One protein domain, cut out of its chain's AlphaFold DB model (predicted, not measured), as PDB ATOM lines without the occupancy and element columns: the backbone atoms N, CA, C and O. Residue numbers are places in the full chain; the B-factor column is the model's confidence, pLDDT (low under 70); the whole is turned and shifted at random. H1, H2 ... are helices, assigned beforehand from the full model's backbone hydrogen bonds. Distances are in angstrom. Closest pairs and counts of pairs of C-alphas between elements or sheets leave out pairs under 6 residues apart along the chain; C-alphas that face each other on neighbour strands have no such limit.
ATOM      1  N   ALA A  30     190.941 134.353 158.713       89.31
ATOM      2  CA  ALA A  30     191.142 134.877 157.364       89.31
ATOM      3  C   ALA A  30     189.824 134.945 156.580       89.31
ATOM      4  O   ALA A  30     189.550 135.945 155.916       89.31
ATOM      5  N   GLU A  31     188.969 133.930 156.704       91.06
ATOM      6  CA  GLU A  31     187.629 133.926 156.114       91.06
ATOM      7  C   GLU A  31     186.749 135.022 156.714       91.06
ATOM      8  O   GLU A  31     186.089 135.738 155.967       91.06
ATOM      9  N   LYS A  32     186.786 135.229 158.038       91.75
ATOM     10  CA  LYS A  32     186.082 136.356 158.674       91.75
ATOM     11  C   LYS A  32     186.554 137.691 158.109       91.75
ATOM     12  O   LYS A  32     185.728 138.534 157.780       91.75
ATOM     13  N   GLN A  33     187.867 137.879 157.965       94.38
ATOM     14  CA  GLN A  33     188.418 139.110 157.402       94.38
ATOM     15  C   GLN A  33     187.980 139.332 155.952       94.38
ATOM     16  O   GLN A  33     187.615 140.452 155.602       94.38
ATOM     17  N   ARG A  34     187.968 138.284 155.124       95.62
ATOM     18  CA  ARG A  34     187.481 138.387 153.746       95.62
ATOM     19  C   ARG A  34     185.983 138.690 153.701       95.62
ATOM     20  O   ARG A  34     185.583 139.602 152.992       95.62
ATOM     21  N   THR A  35     185.172 138.013 154.512       95.44
ATOM     22  CA  THR A  35     183.728 138.283 154.599       95.44
ATOM     23  C   THR A  35     183.439 139.721 155.031       95.44
ATOM     24  O   THR A  35     182.547 140.343 154.460       95.44
ATOM     25  N   ARG A  36     184.207 140.291 155.974       97.06
ATOM     26  CA  ARG A  36     184.096 141.722 156.327       97.06
ATOM     27  C   ARG A  36     184.337 142.614 155.117       97.06
ATOM     28  O   ARG A  36     183.559 143.527 154.877       97.06
ATOM     29  N   GLN A  37     185.403 142.357 154.361       98.12
ATOM     30  CA  GLN A  37     185.734 143.140 153.167       98.12
ATOM     31  C   GLN A  37     184.622 143.050 152.115       98.12
ATOM     32  O   GLN A  37     184.190 144.080 151.606       98.12
ATOM     33  N   ASP A  38     184.120 141.843 151.849       97.88
ATOM     34  CA  ASP A  38     183.048 141.613 150.876       97.88
ATOM     35  C   ASP A  38     181.738 142.313 151.303       97.88
ATOM     36  O   ASP A  38     181.061 142.932 150.477       97.88
ATOM     37  N   LEU A  39     181.387 142.266 152.597       98.12
ATOM     38  CA  LEU A  39     180.226 142.975 153.149       98.12
ATOM     39  C   LEU A  39     180.388 144.492 153.079       98.12
ATOM     40  O   LEU A  39     179.451 145.174 152.686       98.12
ATOM     41  N   GLN A  40     181.563 145.023 153.424       98.25
ATOM     42  CA  GLN A  40     181.847 146.460 153.361       98.25
ATOM     43  C   GLN A  40     181.802 146.983 151.919       98.25
ATOM     44  O   GLN A  40     181.218 148.036 151.670       98.25
ATOM     45  N   ALA A  41     182.335 146.229 150.954       98.12
ATOM     46  CA  ALA A  41     182.255 146.583 149.538       98.12
ATOM     47  C   ALA A  41     180.798 146.636 149.050       98.12
ATOM     48  O   ALA A  41     180.379 147.619 148.446       98.12
ATOM     49  N   ASN A  42     179.994 145.615 149.365       98.31
ATOM     50  CA  ASN A  42     178.572 145.621 149.013       98.31
ATOM     51  C   ASN A  42     177.785 146.687 149.781       98.31
ATOM     52  O   ASN A  42     176.855 147.274 149.238       98.31
ATOM     53  N   ARG A  43     178.176 147.001 151.017       98.06
ATOM     54  CA  ARG A  43     177.559 148.085 151.776       98.06
ATOM     55  C   ARG A  43     177.757 149.433 151.088       98.06
ATOM     56  O   ARG A  43     176.793 150.181 151.005       98.06
ATOM     57  N   GLN A  44     178.947 149.711 150.559       97.62
ATOM     58  CA  GLN A  44     179.242 150.945 149.815       97.62
ATOM     59  C   GLN A  44     178.483 151.047 148.482       97.62
ATOM     60  O   GLN A  44     178.202 152.150 148.030       97.62
ATOM     61  N   LEU A  45     178.151 149.912 147.858       97.56
ATOM     62  CA  LEU A  45     177.342 149.860 146.633       97.56
ATOM     63  C   LEU A  45     175.836 149.964 146.901       97.56
ATOM     64  O   LEU A  45     175.075 150.317 146.003       97.56
ATOM     65  N   CYS A  46     175.395 149.610 148.108       96.69
ATOM     66  CA  CYS A  46     173.991 149.657 148.483       96.69
ATOM     67  C   CYS A  46     173.543 151.118 148.662       96.69
ATOM     68  O   CYS A  46     174.132 151.824 149.486       96.69
ATOM     69  N   PRO A  47     172.493 151.571 147.952       95.38
ATOM     70  CA  PRO A  47     172.060 152.969 147.989       95.38
ATOM     71  C   PRO A  47     171.354 153.359 149.294       95.38
ATOM     72  O   PRO A  47     171.207 154.544 149.569       95.38
ATOM     73  N   LEU A  48     170.913 152.380 150.088       96.44
ATOM     74  CA  LEU A  48     170.197 152.623 151.337       96.44
ATOM     75  C   LEU A  48     171.110 153.197 152.418       96.44
ATOM     76  O   LEU A  48     172.313 152.918 152.451       96.44
ATOM     77  N   SER A  49     170.521 153.924 153.362       96.75
ATOM     78  CA  SER A  49     171.195 154.343 154.594       96.75
ATOM     79  C   SER A  49     171.418 153.167 155.568       96.75
ATOM     80  O   SER A  49     170.735 152.145 155.506       96.75
ATOM     81  N   ASP A  50     172.384 153.286 156.492       96.88
ATOM     82  CA  ASP A  50     172.597 152.263 157.541       96.88
ATOM     83  C   ASP A  50     171.343 152.090 158.409       96.88
ATOM     84  O   ASP A  50     171.002 150.976 158.805       96.88
ATOM     85  N   GLU A  51     170.638 153.190 158.673       96.25
ATOM     86  CA  GLU A  51     169.396 153.196 159.440       96.25
ATOM     87  C   GLU A  51     168.274 152.450 158.711       96.25
ATOM     88  O   GLU A  51     167.601 151.619 159.323       96.25
ATOM     89  N   ALA A  52     168.112 152.666 157.402       96.81
ATOM     90  CA  ALA A  52     167.118 151.955 156.605       96.81
ATOM     91  C   ALA A  52     167.411 150.455 156.519       96.81
ATOM     92  O   ALA A  52     166.498 149.641 156.666       96.81
ATOM     93  N   ILE A  53     168.681 150.070 156.350       97.62
ATOM     94  CA  ILE A  53     169.097 148.658 156.363       97.62
ATOM     95  C   ILE A  53     168.777 148.023 157.721       97.62
ATOM     96  O   ILE A  53     168.178 146.947 157.775       97.62
ATOM     97  N   ALA A  54     169.163 148.679 158.819       97.25
ATOM     98  CA  ALA A  54     168.911 148.176 160.166       97.25
ATOM     99  C   ALA A  54     167.404 148.046 160.432       97.25
ATOM    100  O   ALA A  54     166.942 146.984 160.847       97.25
ATOM    101  N   THR A  55     166.626 149.077 160.097       96.94
ATOM    102  CA  THR A  55     165.167 149.100 160.262       96.94
ATOM    103  C   THR A  55     164.491 147.995 159.456       96.94
ATOM    104  O   THR A  55     163.690 147.243 160.012       96.94
ATOM    105  N   ALA A  56     164.850 147.827 158.179       96.56
ATOM    106  CA  ALA A  56     164.289 146.781 157.323       96.56
ATOM    107  C   ALA A  56     164.545 145.377 157.891       96.56
ATOM    108  O   ALA A  56     163.670 144.512 157.842       96.56
ATOM    109  N   LEU A  57     165.726 145.150 158.474       96.50
ATOM    110  CA  LEU A  57     166.108 143.867 159.070       96.50
ATOM    111  C   LEU A  57     165.564 143.653 160.493       96.50
ATOM    112  O   LEU A  57     165.659 142.533 161.010       96.50
ATOM    113  N   GLY A  58     164.949 144.678 161.097       96.81
ATOM    114  CA  GLY A  58     164.480 144.665 162.485       96.81
ATOM    115  C   GLY A  58     165.627 144.726 163.497       96.81
ATOM    116  O   GLY A  58     165.546 144.125 164.567       96.81
ATOM    117  N   TRP A  59     166.723 145.387 163.135       97.56
ATOM    118  CA  TRP A  59     167.967 145.463 163.895       97.56
ATOM    119  C   TRP A  59     168.214 146.858 164.460       97.56
ATOM    120  O   TRP A  59     167.736 147.865 163.946       97.56
ATOM    121  N   THR A  60     169.037 146.917 165.505       97.50
ATOM    122  CA  THR A  60     169.624 148.181 165.961       97.50
ATOM    123  C   THR A  60     170.822 148.557 165.080       97.50
ATOM    124  O   THR A  60     171.460 147.668 164.501       97.50
ATOM    125  N   PRO A  61     171.225 149.844 165.030       96.19
ATOM    126  CA  PRO A  61     172.444 150.250 164.330       96.19
ATOM    127  C   PRO A  61     173.690 149.489 164.813       96.19
ATOM    128  O   PRO A  61     174.535 149.090 164.014       96.19
ATOM    129  N   GLY A  62     173.777 149.208 166.119       97.56
ATOM    130  CA  GLY A  62     174.870 148.423 166.699       97.56
ATOM    131  C   GLY A  62     174.900 146.970 166.212       97.56
ATOM    132  O   GLY A  62     175.979 146.434 165.960       97.56
ATOM    133  N   HIS A  63     173.738 146.340 166.017       98.19
ATOM    134  CA  HIS A  63     173.655 144.980 165.470       98.19
ATOM    135  C   HIS A  63     174.046 144.954 163.990       98.19
ATOM    136  O   HIS A  63     174.832 144.096 163.595       98.19
ATOM    137  N   LEU A  64     173.611 145.934 163.189       98.19
ATOM    138  CA  LEU A  64     174.081 146.068 161.806       98.19
ATOM    139  C   LEU A  64     175.612 146.180 161.747       98.19
ATOM    140  O   LEU A  64     176.254 145.444 160.996       98.19
ATOM    141  N   GLN A  65     176.206 147.041 162.580       98.06
ATOM    142  CA  GLN A  65     177.661 147.198 162.644       98.06
ATOM    143  C   GLN A  65     178.364 145.908 163.088       98.06
ATOM    144  O   GLN A  65     179.343 145.502 162.464       98.06
ATOM    145  N   ALA A  66     177.846 145.196 164.093       97.69
ATOM    146  CA  ALA A  66     178.386 143.896 164.498       97.69
ATOM    147  C   ALA A  66     178.343 142.863 163.355       97.69
ATOM    148  O   ALA A  66     179.297 142.111 163.146       97.69
ATOM    149  N   THR A  67     177.271 142.854 162.562       97.75
ATOM    150  CA  THR A  67     177.137 141.957 161.406       97.75
ATOM    151  C   THR A  67     178.080 142.335 160.267       97.75
ATOM    152  O   THR A  67     178.744 141.455 159.718       97.75
ATOM    153  N   LEU A  68     178.243 143.629 159.971       97.62
ATOM    154  CA  LEU A  68     179.247 144.128 159.019       97.62
ATOM    155  C   LEU A  68     180.681 143.768 159.443       97.62
ATOM    156  O   LEU A  68     181.536 143.515 158.593       97.62
ATOM    157  N   GLN A  69     180.943 143.706 160.750       96.94
ATOM    158  CA  GLN A  69     182.224 143.276 161.319       96.94
ATOM    159  C   GLN A  69     182.336 141.755 161.518       96.94
ATOM    160  O   GLN A  69     183.379 141.266 161.964       96.94
ATOM    161  N   VAL A  70     181.307 140.981 161.149       95.00
ATOM    162  CA  VAL A  70     181.267 139.511 161.274       95.00
ATOM    163  C   VAL A  70     181.545 139.068 162.722       95.00
ATOM    164  O   VAL A  70     182.288 138.117 162.986       95.00
ATOM    165  N   THR A  71     180.991 139.811 163.682       94.62
ATOM    166  CA  THR A  71     181.025 139.500 165.121       94.62
ATOM    167  C   THR A  71     179.659 139.082 165.668       94.62
ATOM    168  O   THR A  71     179.594 138.594 166.794       94.62
ATOM    169  N   SER A  72     178.591 139.229 164.879       93.44
ATOM    170  CA  SER A  72     177.245 138.740 165.193       93.44
ATOM    171  C   SER A  72     177.064 137.251 164.860       93.44
ATOM    172  O   SER A  72     178.012 136.538 164.506       93.44
ATOM    173  N   HIS A  73     175.832 136.755 165.005       90.94
ATOM    174  CA  HIS A  73     175.503 135.366 164.719       90.94
ATOM    175  C   HIS A  73     175.661 135.055 163.211       90.94
ATOM    176  O   HIS A  73     175.239 135.858 162.380       90.94
ATOM    177  N   PRO A  74     176.218 133.894 162.804       89.81
ATOM    178  CA  PRO A  74     176.440 133.582 161.387       89.81
ATOM    179  C   PRO A  74     175.188 133.642 160.500       89.81
ATOM    180  O   PRO A  74     175.301 133.972 159.321       89.81
ATOM    181  N   ALA A  75     174.002 133.357 161.048       91.50
ATOM    182  CA  ALA A  75     172.745 133.500 160.312       91.50
ATOM    183  C   ALA A  75     172.454 134.968 159.941       91.50
ATOM    184  O   ALA A  75     172.011 135.243 158.826       91.50
ATOM    185  N   ASP A  76     172.776 135.919 160.824       94.50
ATOM    186  CA  ASP A  76     172.618 137.352 160.551       94.50
ATOM    187  C   ASP A  76     173.545 137.800 159.418       94.50
ATOM    188  O   ASP A  76     173.150 138.578 158.554       94.50
ATOM    189  N   VAL A  77     174.765 137.262 159.366       95.12
ATOM    190  CA  VAL A  77     175.736 137.558 158.299       95.12
ATOM    191  C   VAL A  77     175.188 137.137 156.930       95.12
ATOM    192  O   VAL A  77     175.275 137.901 155.965       95.12
ATOM    193  N   TRP A  78     174.569 135.955 156.841       94.75
ATOM    194  CA  TRP A  78     173.885 135.509 155.621       94.75
ATOM    195  C   TRP A  78     172.670 136.363 155.277       94.75
ATOM    196  O   TRP A  78     172.470 136.704 154.110       94.75
ATOM    197  N   ARG A  79     171.882 136.740 156.285       96.25
ATOM    198  CA  ARG A  79     170.703 137.584 156.089       96.25
ATOM    199  C   ARG A  79     171.085 138.964 155.552       96.25
ATOM    200  O   ARG A  79     170.469 139.426 154.596       96.25
ATOM    201  N   LEU A  80     172.132 139.583 156.103       97.62
ATOM    202  CA  LEU A  80     172.654 140.864 155.622       97.62
ATOM    203  C   LEU A  80     173.200 140.752 154.196       97.62
ATOM    204  O   LEU A  80     172.912 141.611 153.368       97.62
ATOM    205  N   ARG A  81     173.957 139.691 153.891       97.25
ATOM    206  CA  ARG A  81     174.461 139.425 152.535       97.25
ATOM    207  C   ARG A  81     173.322 139.415 151.518       97.25
ATOM    208  O   ARG A  81     173.390 140.145 150.533       97.25
ATOM    209  N   ASP A  82     172.303 138.587 151.744       97.06
ATOM    210  CA  ASP A  82     171.202 138.450 150.789       97.06
ATOM    211  C   ASP A  82     170.396 139.753 150.668       97.06
ATOM    212  O   ASP A  82     170.010 140.123 149.560       97.06
ATOM    213  N   PHE A  83     170.214 140.491 151.769       98.06
ATOM    214  CA  PHE A  83     169.563 141.803 151.743       98.06
ATOM    215  C   PHE A  83     170.342 142.833 150.914       98.06
ATOM    216  O   PHE A  83     169.759 143.489 150.055       98.06
ATOM    217  N   LEU A  84     171.662 142.949 151.106       98.19
ATOM    218  CA  LEU A  84     172.496 143.866 150.317       98.19
ATOM    219  C   LEU A  84     172.462 143.510 148.825       98.19
ATOM    220  O   LEU A  84     172.310 144.390 147.983       98.19
ATOM    221  N   VAL A  85     172.554 142.218 148.491       97.62
ATOM    222  CA  VAL A  85     172.456 141.740 147.103       97.62
ATOM    223  C   VAL A  85     171.112 142.121 146.480       97.62
ATOM    224  O   VAL A  85     171.087 142.571 145.334       97.62
ATOM    225  N   GLN A  86     170.012 141.955 147.216       97.31
ATOM    226  CA  GLN A  86     168.677 142.343 146.764       97.31
ATOM    227  C   GLN A  86     168.587 143.856 146.528       97.31
ATOM    228  O   GLN A  86     168.267 144.272 145.418       97.31
ATOM    229  N   ALA A  87     168.947 144.670 147.524       97.44
ATOM    230  CA  ALA A  87     168.837 146.129 147.459       97.44
ATOM    231  C   ALA A  87     169.668 146.744 146.316       97.44
ATOM    232  O   ALA A  87     169.209 147.643 145.605       97.44
ATOM    233  N   ILE A  88     170.880 146.231 146.083       97.69
ATOM    234  CA  ILE A  88     171.731 146.674 144.967       97.69
ATOM    235  C   ILE A  88     171.094 146.308 143.621       97.69
ATOM    236  O   ILE A  88     171.080 147.123 142.704       97.69
ATOM    237  N   ARG A  89     170.543 145.097 143.480       96.81
ATOM    238  CA  ARG A  89     169.913 144.667 142.220       96.81
ATOM    239  C   ARG A  89     168.633 145.439 141.920       96.81
ATOM    240  O   ARG A  89     168.422 145.831 140.778       96.81
ATOM    241  N   GLU A  90     167.797 145.678 142.926       96.12
ATOM    242  CA  GLU A  90     166.536 146.415 142.757       96.12
ATOM    243  C   GLU A  90     166.752 147.897 142.421       96.12
ATOM    244  O   GLU A  90     165.905 148.505 141.773       96.12
ATOM    245  N   SER A  91     167.909 148.460 142.774       94.25
ATOM    246  CA  SER A  91     168.329 149.804 142.351       94.25
ATOM    247  C   SER A  91     169.042 149.838 140.989       94.25
ATOM    248  O   SER A  91     169.505 150.894 140.563       94.25
ATOM    249  N   GLY A  92     169.133 148.704 140.284       96.06
ATOM    250  CA  GLY A  92     169.803 148.596 138.982       96.06
ATOM    251  C   GLY A  92     171.332 148.482 139.059       96.06
ATOM    252  O   GLY A  92     172.003 148.504 138.028       96.06
ATOM    253  N   GLY A  93     171.894 148.350 140.261       96.12
ATOM    254  CA  GLY A  93     173.318 148.125 140.485       96.12
ATOM    255  C   GLY A  93     173.741 146.663 140.313       96.12
ATOM    256  O   GLY A  93     172.933 145.742 140.190       96.12
ATOM    257  N   THR A  94     175.056 146.432 140.350       97.44
ATOM    258  CA  THR A  94     175.652 145.085 140.340       97.44
ATOM    259  C   THR A  94     176.377 144.829 141.666       97.44
ATOM    260  O   THR A  94     177.321 145.557 141.971       97.44
ATOM    261  N   PRO A  95     175.976 143.813 142.459       97.00
ATOM    262  CA  PRO A  95     176.659 143.471 143.707       97.00
ATOM    263  C   PRO A  95     178.109 143.041 143.473       97.00
ATOM    264  O   PRO A  95     178.409 142.340 142.502       97.00
ATOM    265  N   ALA A  96     178.995 143.384 144.406       96.81
ATOM    266  CA  ALA A  96     180.348 142.846 144.416       96.81
ATOM    267  C   ALA A  96     180.315 141.348 144.788       96.81
ATOM    268  O   ALA A  96     179.530 140.942 145.656       96.81
ATOM    269  N   PRO A  97     181.153 140.504 144.161       94.62
ATOM    270  CA  PRO A  97     181.146 139.071 144.422       94.62
ATOM    271  C   PRO A  97     181.597 138.762 145.853       94.62
ATOM    272  O   PRO A  97     182.545 139.353 146.364       94.62
ATOM    273  N   PHE A  98     180.953 137.776 146.477       93.56
ATOM    274  CA  PHE A  98     181.393 137.226 147.757       93.56
ATOM    275  C   PHE A  98     182.365 136.072 147.520       93.56
ATOM    276  O   PHE A  98     182.025 135.092 146.853       93.56
ATOM    277  N   SER A  99     183.557 136.163 148.106       90.50
ATOM    278  CA  SER A  99     184.612 135.152 147.970       90.50
ATOM    279  C   SER A  99     184.424 133.992 148.949       90.50
ATOM    280  O   SER A  99     184.764 132.850 148.647       90.50
ATOM    281  N   VAL A 100     183.894 134.282 150.144       90.12
ATOM    282  CA  VAL A 100     183.670 133.278 151.200       90.12
ATOM    283  C   VAL A 100     182.218 132.827 151.238       90.12
ATOM    284  O   VAL A 100     181.978 131.623 151.271       90.12
ATOM    285  N   LEU A 101     181.271 133.772 151.227       91.19
ATOM    286  CA  LEU A 101     179.827 133.513 151.251       91.19
ATOM    287  C   LEU A 101     179.293 133.350 149.823       91.19
ATOM    288  O   LEU A 101     178.531 134.177 149.316       91.19
ATOM    289  N   THR A 102     179.755 132.315 149.133       90.56
ATOM    290  CA  THR A 102     179.329 132.012 147.762       90.56
ATOM    291  C   THR A 102     177.881 131.526 147.726       90.56
ATOM    292  O   THR A 102     177.336 131.081 148.736       90.56
ATOM    293  N   ASP A 103     177.242 131.613 146.557       87.19
ATOM    294  CA  ASP A 103     175.872 131.115 146.377       87.19
ATOM    295  C   ASP A 103     175.765 129.599 146.620       87.19
ATOM    296  O   ASP A 103     174.859 129.145 147.306       87.19
ATOM    297  N   ASP A 104     176.781 128.843 146.201       86.19
ATOM    298  CA  ASP A 104     176.939 127.413 146.499       86.19
ATOM    299  C   ASP A 104     176.834 127.096 148.006       86.19
ATOM    300  O   ASP A 104     176.103 126.199 148.427       86.19
ATOM    301  N   LYS A 105     177.473 127.908 148.859       86.94
ATOM    302  CA  LYS A 105     177.438 127.718 150.317       86.94
ATOM    303  C   LYS A 105     176.132 128.170 150.967       86.94
ATOM    304  O   LYS A 105     175.881 127.818 152.122       86.94
ATOM    305  N   ARG A 106     175.296 128.933 150.257       88.75
ATOM    306  CA  ARG A 106     174.015 129.434 150.772       88.75
ATOM    307  C   ARG A 106     173.061 128.286 151.097       88.75
ATOM    308  O   ARG A 106     172.441 128.303 152.155       88.75
ATOM    309  N   GLY A 107     172.984 127.272 150.231       86.75
ATOM    310  CA  GLY A 107     172.126 126.102 150.447       86.75
ATOM    311  C   GLY A 107     172.530 125.301 151.690       86.75
ATOM    312  O   GLY A 107     171.688 124.975 152.524       86.75
ATOM    313  N   ALA A 108     173.833 125.067 151.877       86.06
ATOM    314  CA  ALA A 108     174.351 124.417 153.083       86.06
ATOM    315  C   ALA A 108     174.040 125.230 154.351       86.06
ATOM    316  O   ALA A 108     173.624 124.675 155.367       86.06
ATOM    317  N   ALA A 109     174.174 126.556 154.277       85.75
ATOM    318  CA  ALA A 109     173.858 127.443 155.389       85.75
ATOM    319  C   ALA A 109     172.377 127.401 155.791       85.75
ATOM    320  O   ALA A 109     172.085 127.414 156.986       85.75
ATOM    321  N   GLN A 110     171.452 127.287 154.836       87.56
ATOM    322  CA  GLN A 110     170.026 127.098 155.136       87.56
ATOM    323  C   GLN A 110     169.755 125.769 155.855       87.56
ATOM    324  O   GLN A 110     168.877 125.707 156.711       87.56
ATOM    325  N   GLY A 111     170.538 124.723 155.567       85.25
ATOM    326  CA  GLY A 111     170.477 123.455 156.297       85.25
ATOM    327  C   GLY A 111     170.948 123.552 157.754       85.25
ATOM    328  O   GLY A 111     170.477 122.792 158.594       85.25
ATOM    329  N   TRP A 112     171.852 124.485 158.074       82.94
ATOM    330  CA  TRP A 112     172.388 124.656 159.434       82.94
ATOM    331  C   TRP A 112     171.632 125.674 160.280       82.94
ATOM    332  O   TRP A 112     171.449 125.460 161.473       82.94
ATOM    333  N   PHE A 113     171.234 126.793 159.681       83.31
ATOM    334  CA  PHE A 113     170.651 127.933 160.394       83.31
ATOM    335  C   PHE A 113     169.145 128.072 160.165       83.31
ATOM    336  O   PHE A 113     168.520 128.978 160.712       83.31
ATOM    337  N   GLY A 114     168.565 127.179 159.362       84.69
ATOM    338  CA  GLY A 114     167.218 127.332 158.838       84.69
ATOM    339  C   GLY A 114     167.162 128.352 157.700       84.69
ATOM    340  O   GLY A 114     168.110 129.088 157.420       84.69
TER     341      GLY A 114
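This is residues 30 to 114 of the 124 residues of an uncharacterized protein of Deinococcus radiodurans (strain ATCC 13939 / DSM 20539 / JCM 16871 / LMG 4051 / NBRC 15346 / NCIMB 9279 / R1 / VKM B-1422) (UniProt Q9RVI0). Two long helices, H1 and H4, run side by side at a shallow tilt; short H3 packs across H4 near residues 76 to 80, short H2 packs crosswise on H3, and H5 folds back near where H4 begins. The printed part has 85 residues, five named helices, H1 to H5 in order, and no named strand: all helix. It is compact, radius of gyration of the C-alphas 12.0 A, spanning 29 by 27 by 25 A.

H1, residues 30 to 45, begins at C-alpha 30 (191.142, 134.877, 157.364) and is 23.0 A long. H2 is residues 50 to 57, 10.7 A; H3 is 61 to 68, 10.6 A; H4 is 74 to 90, 24.7 A. H5, residues 103 to 113, 15.3 A, ends at C-alpha 113 (170.651, 127.933, 160.394).

Closest C-alphas are named. H1, with residues 39 to 45 alone, touches H4 (81 to 88 alone) at a shallow tilt of 29 degrees, the same way: Asn 42 and Leu 84, 6.5 A. H3 touches H4 (76 to 80 alone), about perpendicular at 87 degrees: Thr 67 and Val 77, 5.6 A. H2 touches H3: Ala 54 and Leu 64, 5.8 A. The hairpin H4 and H5 only just touch, with 3 pairs within 8 A: Ala 75 and Phe 113, 5.9 A. O i to N i+4 pairs are within hydrogen-bond range throughout H1 to H4, and 5 of 7 in H5.

The farthest C-alphas, Gly 92 and Trp 112, are 31.6 A apart. The printed part has no cut; the link H4 to H5 is long, and no printed residue is under 70.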